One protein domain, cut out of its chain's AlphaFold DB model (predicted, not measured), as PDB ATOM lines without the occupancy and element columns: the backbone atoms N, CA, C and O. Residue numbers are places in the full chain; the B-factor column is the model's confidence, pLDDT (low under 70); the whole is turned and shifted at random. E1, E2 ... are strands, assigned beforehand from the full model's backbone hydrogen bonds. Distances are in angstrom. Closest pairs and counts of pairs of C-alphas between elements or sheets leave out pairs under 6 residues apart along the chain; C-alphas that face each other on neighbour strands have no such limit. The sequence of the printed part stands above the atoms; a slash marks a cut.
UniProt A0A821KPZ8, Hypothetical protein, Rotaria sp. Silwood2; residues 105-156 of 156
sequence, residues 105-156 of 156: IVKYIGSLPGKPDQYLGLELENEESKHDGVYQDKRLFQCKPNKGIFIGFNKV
ATOM      1  N   ILE A 105       8.886 -15.953 -22.647       75.19
ATOM      2  CA  ILE A 105       8.734 -14.965 -21.579       75.19
ATOM      3  C   ILE A 105       9.029 -13.584 -22.155       75.19
ATOM      4  O   ILE A 105      10.079 -13.377 -22.761       75.19
ATOM      5  N   VAL A 106       8.138 -12.622 -21.921       80.06
ATOM      6  CA  VAL A 106       8.378 -11.223 -22.291       80.06
ATOM      7  C   VAL A 106       9.513 -10.653 -21.444       80.06
ATOM      8  O   VAL A 106       9.422 -10.605 -20.218       80.06
ATOM      9  N   LYS A 107      10.584 -10.211 -22.103       79.00
ATOM     10  CA  LYS A 107      11.759  -9.586 -21.476       79.00
ATOM     11  C   LYS A 107      11.891  -8.106 -21.796       79.00
ATOM     12  O   LYS A 107      12.560  -7.389 -21.058       79.00
ATOM     13  N   TYR A 108      11.285  -7.657 -22.889       79.75
ATOM     14  CA  TYR A 108      11.386  -6.281 -23.351       79.75
ATOM     15  C   TYR A 108      10.092  -5.848 -24.039       79.75
ATOM     16  O   TYR A 108       9.515  -6.613 -24.807       79.75
ATOM     17  N   ILE A 109       9.659  -4.619 -23.778       82.12
ATOM     18  CA  ILE A 109       8.557  -3.961 -24.482       82.12
ATOM     19  C   ILE A 109       9.030  -2.544 -24.793       82.12
ATOM     20  O   ILE A 109       9.350  -1.792 -23.871       82.12
ATOM     21  N   GLY A 110       9.109  -2.183 -26.070       81.19
ATOM     22  CA  GLY A 110       9.538  -0.844 -26.462       81.19
ATOM     23  C   GLY A 110       9.963  -0.731 -27.918       81.19
ATOM     24  O   GLY A 110       9.914  -1.691 -28.684       81.19
ATOM     25  N   SER A 111      10.364   0.471 -28.310       82.62
ATOM     26  CA  SER A 111      10.801   0.776 -29.672       82.62
ATOM     27  C   SER A 111      12.216   0.255 -29.933       82.62
ATOM     28  O   SER A 111      13.111   0.409 -29.099       82.62
ATOM     29  N   LEU A 112      12.448  -0.320 -31.115       84.69
ATOM     30  CA  LEU A 112      13.796  -0.713 -31.537       84.69
ATOM     31  C   LEU A 112      14.569   0.489 -32.107       84.69
ATOM     32  O   LEU A 112      13.962   1.370 -32.716       84.69
ATOM     33  N   PRO A 113      15.908   0.529 -31.967       82.88
ATOM     34  CA  PRO A 113      16.748   1.498 -32.669       82.88
ATOM     35  C   PRO A 113      16.413   1.546 -34.167       82.88
ATOM     36  O   PRO A 113      16.418   0.519 -34.841       82.88
ATOM     37  N   GLY A 114      16.072   2.728 -34.683       81.50
ATOM     38  CA  GLY A 114      15.724   2.905 -36.097       81.50
ATOM     39  C   GLY A 114      14.326   2.423 -36.499       81.50
ATOM     40  O   GLY A 114      14.027   2.420 -37.692       81.50
ATOM     41  N   LYS A 115      13.457   2.042 -35.548       81.25
ATOM     42  CA  LYS A 115      12.055   1.702 -35.829       81.25
ATOM     43  C   LYS A 115      11.084   2.512 -34.958       81.25
ATOM     44  O   LYS A 115      11.261   2.537 -33.742       81.25
ATOM     45  N   PRO A 116      10.053   3.147 -35.549       76.81
ATOM     46  CA  PRO A 116       9.092   3.957 -34.796       76.81
ATOM     47  C   PRO A 116       8.095   3.108 -33.994       76.81
ATOM     48  O   PRO A 116       7.621   3.543 -32.947       76.81
ATOM     49  N   ASP A 117       7.804   1.890 -34.458       79.19
ATOM     50  CA  ASP A 117       6.801   1.017 -33.846       79.19
ATOM     51  C   ASP A 117       7.296   0.355 -32.557       79.19
ATOM     52  O   ASP A 117       8.499   0.223 -32.308       79.19
ATOM     53  N   GLN A 118       6.348  -0.115 -31.746       76.56
ATOM     54  CA  GLN A 118       6.653  -0.927 -30.575       76.56
ATOM     55  C   GLN A 118       6.987  -2.368 -30.970       76.56
ATOM     56  O   GLN A 118       6.392  -2.961 -31.877       76.56
ATOM     57  N   TYR A 119       7.920  -2.946 -30.222       80.00
ATOM     58  CA  TYR A 119       8.359  -4.324 -30.348       80.00
ATOM     59  C   TYR A 119       8.373  -5.008 -28.985       80.00
ATOM     60  O   TYR A 119       8.626  -4.400 -27.941       80.00
ATOM     61  N   LEU A 120       8.132  -6.309 -29.029       80.12
ATOM     62  CA  LEU A 120       8.196  -7.225 -27.914       80.12
ATOM     63  C   LEU A 120       9.463  -8.073 -28.056       80.12
ATOM     64  O   LEU A 120       9.663  -8.730 -29.077       80.12
ATOM     65  N   GLY A 121      10.327  -8.056 -27.047       83.12
ATOM     66  CA  GLY A 121      11.435  -8.994 -26.919       83.12
ATOM     67  C   GLY A 121      11.010 -10.181 -26.066       83.12
ATOM     68  O   GLY A 121      10.642  -9.998 -24.903       83.12
ATOM     69  N   LEU A 122      11.060 -11.382 -26.635       80.06
ATOM     70  CA  LEU A 122      10.701 -12.632 -25.970       80.06
ATOM     71  C   LEU A 122      11.930 -13.529 -25.803       80.06
ATOM     72  O   LEU A 122      12.749 -13.631 -26.715       80.06
ATOM     73  N   GLU A 123      12.022 -14.215 -24.668       80.62
ATOM     74  CA  GLU A 123      12.903 -15.369 -24.466       80.62
ATOM     75  C   GLU A 123      12.093 -16.658 -24.661       80.62
ATOM     76  O   GLU A 123      11.202 -16.951 -23.864       80.62
ATOM     77  N   LEU A 124      12.381 -17.412 -25.718       78.12
ATOM     78  CA  LEU A 124      11.736 -18.682 -26.040       78.12
ATOM     79  C   LEU A 124      12.201 -19.787 -25.088       78.12
ATOM     80  O   LEU A 124      13.375 -19.875 -24.729       78.12
ATOM     81  N   GLU A 125      11.279 -20.661 -24.691       68.31
ATOM     82  CA  GLU A 125      11.584 -21.762 -23.772       68.31
ATOM     83  C   GLU A 125      12.262 -22.921 -24.531       68.31
ATOM     84  O   GLU A 125      13.400 -23.304 -24.245       68.31
ATOM     85  N   ASN A 126      11.616 -23.413 -25.592       59.84
ATOM     86  CA  ASN A 126      12.003 -24.668 -26.246       59.84
ATOM     87  C   ASN A 126      12.646 -24.499 -27.629       59.84
ATOM     88  O   ASN A 126      13.443 -25.341 -28.022       59.84
ATOM     89  N   GLU A 127      12.396 -23.401 -28.340       62.88
ATOM     90  CA  GLU A 127      12.950 -23.192 -29.685       62.88
ATOM     91  C   GLU A 127      14.298 -22.482 -29.646       62.88
ATOM     92  O   GLU A 127      14.527 -21.665 -28.756       62.88
ATOM     93  N   GLU A 128      15.188 -22.797 -30.584       63.94
ATOM     94  CA  GLU A 128      16.383 -21.995 -30.837       63.94
ATOM     95  C   GLU A 128      16.025 -20.832 -31.770       63.94
ATOM     96  O   GLU A 128      15.471 -21.022 -32.855       63.94
ATOM     97  N   SER A 129      16.312 -19.613 -31.337       67.62
ATOM     98  CA  SER A 129      16.146 -18.384 -32.099       67.62
ATOM     99  C   SER A 129      17.503 -17.805 -32.510       67.62
ATOM    100  O   SER A 129      18.563 -18.255 -32.090       67.62
ATOM    101  N   LYS A 130      17.467 -16.760 -33.340       65.81
ATOM    102  CA  LYS A 130      18.664 -16.152 -33.939       65.81
ATOM    103  C   LYS A 130      19.370 -15.108 -33.066       65.81
ATOM    104  O   LYS A 130      20.394 -14.584 -33.495       65.81
ATOM    105  N   HIS A 131      18.810 -14.723 -31.918       71.25
ATOM    106  CA  HIS A 131      19.276 -13.540 -31.189       71.25
ATOM    107  C   HIS A 131      19.392 -13.773 -29.684       71.25
ATOM    108  O   HIS A 131      18.589 -14.483 -29.095       71.25
ATOM    109  N   ASP A 132      20.325 -13.058 -29.051       81.12
ATOM    110  CA  ASP A 132      20.593 -13.120 -27.603       81.12
ATOM    111  C   ASP A 132      20.109 -11.858 -26.869       81.12
ATOM    112  O   ASP A 132      20.719 -11.394 -25.898       81.12
ATOM    113  N   GLY A 133      19.049 -11.234 -27.396       77.56
ATOM    114  CA  GLY A 133      18.506  -9.966 -26.895       77.56
ATOM    115  C   GLY A 133      19.313  -8.720 -27.289       77.56
ATOM    116  O   GLY A 133      19.077  -7.634 -26.751       77.56
ATOM    117  N   VAL A 134      20.251  -8.855 -28.234       84.50
ATOM    118  CA  VAL A 134      20.995  -7.743 -28.848       84.50
ATOM    119  C   VAL A 134      20.377  -7.392 -30.199       84.50
ATOM    120  O   VAL A 134      20.121  -8.274 -31.016       84.50
ATOM    121  N   TYR A 135      20.156  -6.101 -30.436       83.31
ATOM    122  CA  TYR A 135      19.684  -5.557 -31.703       83.31
ATOM    123  C   TYR A 135      20.618  -4.427 -32.147       83.31
ATOM    124  O   TYR A 135      20.747  -3.441 -31.427       83.31
ATOM    125  N   GLN A 136      21.267  -4.575 -33.312       81.25
ATOM    126  CA  GLN A 136      22.212  -3.588 -33.875       81.25
ATOM    127  C   GLN A 136      23.237  -3.089 -32.837       81.25
ATOM    128  O   GLN A 136      23.272  -1.907 -32.504       81.25
ATOM    129  N   ASP A 137      23.991  -4.019 -32.244       81.62
ATOM    130  CA  ASP A 137      25.005  -3.772 -31.198       81.62
ATOM    131  C   ASP A 137      24.489  -3.177 -29.877       81.62
ATOM    132  O   ASP A 137      25.249  -3.008 -28.920       81.62
ATOM    133  N   LYS A 138      23.179  -2.942 -29.754       81.62
ATOM    134  CA  LYS A 138      22.540  -2.506 -28.514       81.62
ATOM    135  C   LYS A 138      21.860  -3.680 -27.823       81.62
ATOM    136  O   LYS A 138      20.918  -4.281 -28.341       81.62
ATOM    137  N   ARG A 139      22.311  -4.006 -26.611       84.69
ATOM    138  CA  ARG A 139      21.649  -5.005 -25.764       84.69
ATOM    139  C   ARG A 139      20.370  -4.413 -25.176       84.69
ATOM    140  O   ARG A 139      20.438  -3.464 -24.401       84.69
ATOM    141  N   LEU A 140      19.222  -4.973 -25.550       84.12
ATOM    142  CA  LEU A 140      17.908  -4.551 -25.049       84.12
ATOM    143  C   LEU A 140      17.440  -5.428 -23.890       84.12
ATOM    144  O   LEU A 140      16.838  -4.930 -22.945       84.12
ATOM    145  N   PHE A 141      17.753  -6.722 -23.942       83.44
ATOM    146  CA  PHE A 141      17.516  -7.646 -22.842       83.44
ATOM    147  C   PHE A 141      18.572  -8.753 -22.809       83.44
ATOM    148  O   PHE A 141      19.414  -8.875 -23.702       83.44
ATOM    149  N   GLN A 142      18.552  -9.545 -21.740       81.38
ATOM    150  CA  GLN A 142      19.429 -10.696 -21.569       81.38
ATOM    151  C   GLN A 142      18.587 -11.971 -21.529       81.38
ATOM    152  O   GLN A 142      17.611 -12.058 -20.781       81.38
ATOM    153  N   CYS A 143      18.968 -12.942 -22.349       77.81
ATOM    154  CA  CYS A 143      18.368 -14.267 -22.421       77.81
ATOM    155  C   CYS A 143      19.465 -15.320 -22.592       77.81
ATOM    156  O   CYS A 143      20.635 -14.981 -22.803       77.81
ATOM    157  N   LYS A 144      19.089 -16.597 -22.502       78.19
ATOM    158  CA  LYS A 144      19.978 -17.698 -22.894       78.19
ATOM    159  C   LYS A 144      20.434 -17.542 -24.360       78.19
ATOM    160  O   LYS A 144      19.683 -16.972 -25.162       78.19
ATOM    161  N   PRO A 145      21.640 -18.032 -24.704       77.44
ATOM    162  CA  PRO A 145      22.133 -17.984 -26.074       77.44
ATOM    163  C   PRO A 145      21.172 -18.720 -27.014       77.44
ATOM    164  O   PRO A 145      20.674 -19.794 -26.672       77.44
ATOM    165  N   ASN A 146      20.903 -18.125 -28.172       77.31
ATOM    166  CA  ASN A 146      19.956 -18.559 -29.192       77.31
ATOM    167  C   ASN A 146      18.521 -18.736 -28.674       77.31
ATOM    168  O   ASN A 146      17.844 -19.681 -29.065       77.31
ATOM    169  N   LYS A 147      18.041 -17.880 -27.762       80.25
ATOM    170  CA  LYS A 147      16.654 -17.953 -27.245       80.25
ATOM    171  C   LYS A 147      15.853 -16.651 -27.357       80.25
ATOM    172  O   LYS A 147      14.667 -16.652 -27.059       80.25
ATOM    173  N   GLY A 148      16.439 -15.537 -27.785       81.38
ATOM    174  CA  GLY A 148      15.758 -14.249 -27.949       81.38
ATOM    175  C   GLY A 148      15.109 -14.026 -29.324       81.38
ATOM    176  O   GLY A 148      15.714 -14.289 -30.366       81.38
ATOM    177  N   ILE A 149      13.897 -13.475 -29.359       82.06
ATOM    178  CA  ILE A 149      13.223 -13.022 -30.588       82.06
ATOM    179  C   ILE A 149      12.590 -11.640 -30.383       82.06
ATOM    180  O   ILE A 149      12.154 -11.315 -29.282       82.06
ATOM    181  N   PHE A 150      12.543 -10.831 -31.446       80.25
ATOM    182  CA  PHE A 150      11.826  -9.554 -31.475       80.25
ATOM    183  C   PHE A 150      10.607  -9.652 -32.392       80.25
ATOM    184  O   PHE A 150      10.746  -9.962 -33.577       80.25
ATOM    185  N   ILE A 151       9.424  -9.356 -31.860       76.00
ATOM    186  CA  ILE A 151       8.148  -9.393 -32.583       76.00
ATOM    187  C   ILE A 151       7.553  -7.986 -32.577       76.00
ATOM    188  O   ILE A 151       7.543  -7.322 -31.547       76.00
ATOM    189  N   GLY A 152       7.103  -7.494 -33.732       70.00
ATOM    190  CA  GLY A 152       6.381  -6.220 -33.799       70.00
ATOM    191  C   GLY A 152       4.940  -6.395 -33.327       70.00
ATOM    192  O   GLY A 152       4.345  -7.432 -33.609       70.00
ATOM    193  N   PHE A 153       4.365  -5.387 -32.669       61.69
ATOM    194  CA  PHE A 153       2.978  -5.458 -32.177       61.69
ATOM    195  C   PHE A 153       1.942  -5.728 -33.281       61.69
ATOM    196  O   PHE A 153       0.953  -6.385 -33.018       61.69
ATOM    197  N   ASN A 154       2.207  -5.341 -34.534       53.81
ATOM    198  CA  ASN A 154       1.343  -5.680 -35.678       53.81
ATOM    199  C   ASN A 154       1.306  -7.185 -36.030       53.81
ATOM    200  O   ASN A 154       0.650  -7.566 -36.995       53.81
ATOM    201  N   LYS A 155       2.069  -8.032 -35.328       45.12
ATOM    202  CA  LYS A 155       2.137  -9.490 -35.532       45.12
ATOM    203  C   LYS A 155       1.757 -10.297 -34.281       45.12
ATOM    204  O   LYS A 155       1.942 -11.514 -34.300       45.12
ATOM    205  N   VAL A 156       1.315  -9.632 -33.211       43.56
ATOM    206  CA  VAL A 156       0.797 -10.243 -31.974       43.56
ATOM    207  C   VAL A 156      -0.713 -10.090 -31.977       43.56
ATOM    208  O   VAL A 156      -1.381 -11.088 -31.647       43.56
TER     209      VAL A 156
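This is residues 105 to 156 of the 156 residues of the protein "Hypothetical protein" of Rotaria sp. Silwood2 (UniProt A0A821KPZ8). With little regular structure, this is a small wall of three antiparallel strands, E1, E2 and E3, and a long irregular loop, residues 125 to 147, that folds back over one of its faces. The 52 printed residues hold three named strands and no named helix: all strand, with 19 residues in named elements. The sheet runs E1 - E2 - E3, a meander, each strand the antiparallel neighbour of the one before. The whole is compact, radius of gyration of the C-alphas 10.2 A, spanning 29 by 25 by 15 A.

E1, residues 105 to 111, starts at C-alpha (8.734, -14.965, -21.579) and measures 17.8 A. E2, residues 118 to 124, measures 19.0 A. E3, residues 148 to 152, measures 13.7 A and ends at C-alpha (6.381, -6.220, -33.799).

E1 and E2 form a hairpin at 158 degrees, with N 107 and O 121 within hydrogen-bond range at 2.8 A. E2 and E3 form a hairpin at 150 degrees, with N 120 and O 151 at 2.8 A. Residues 134 to 135 pair antiparallel with 138 to 139.

The printed part has no cut. The E2 to E3 link is long, 23 residues. Residues 125 to 130 and 153 to 156 have pLDDT under 70.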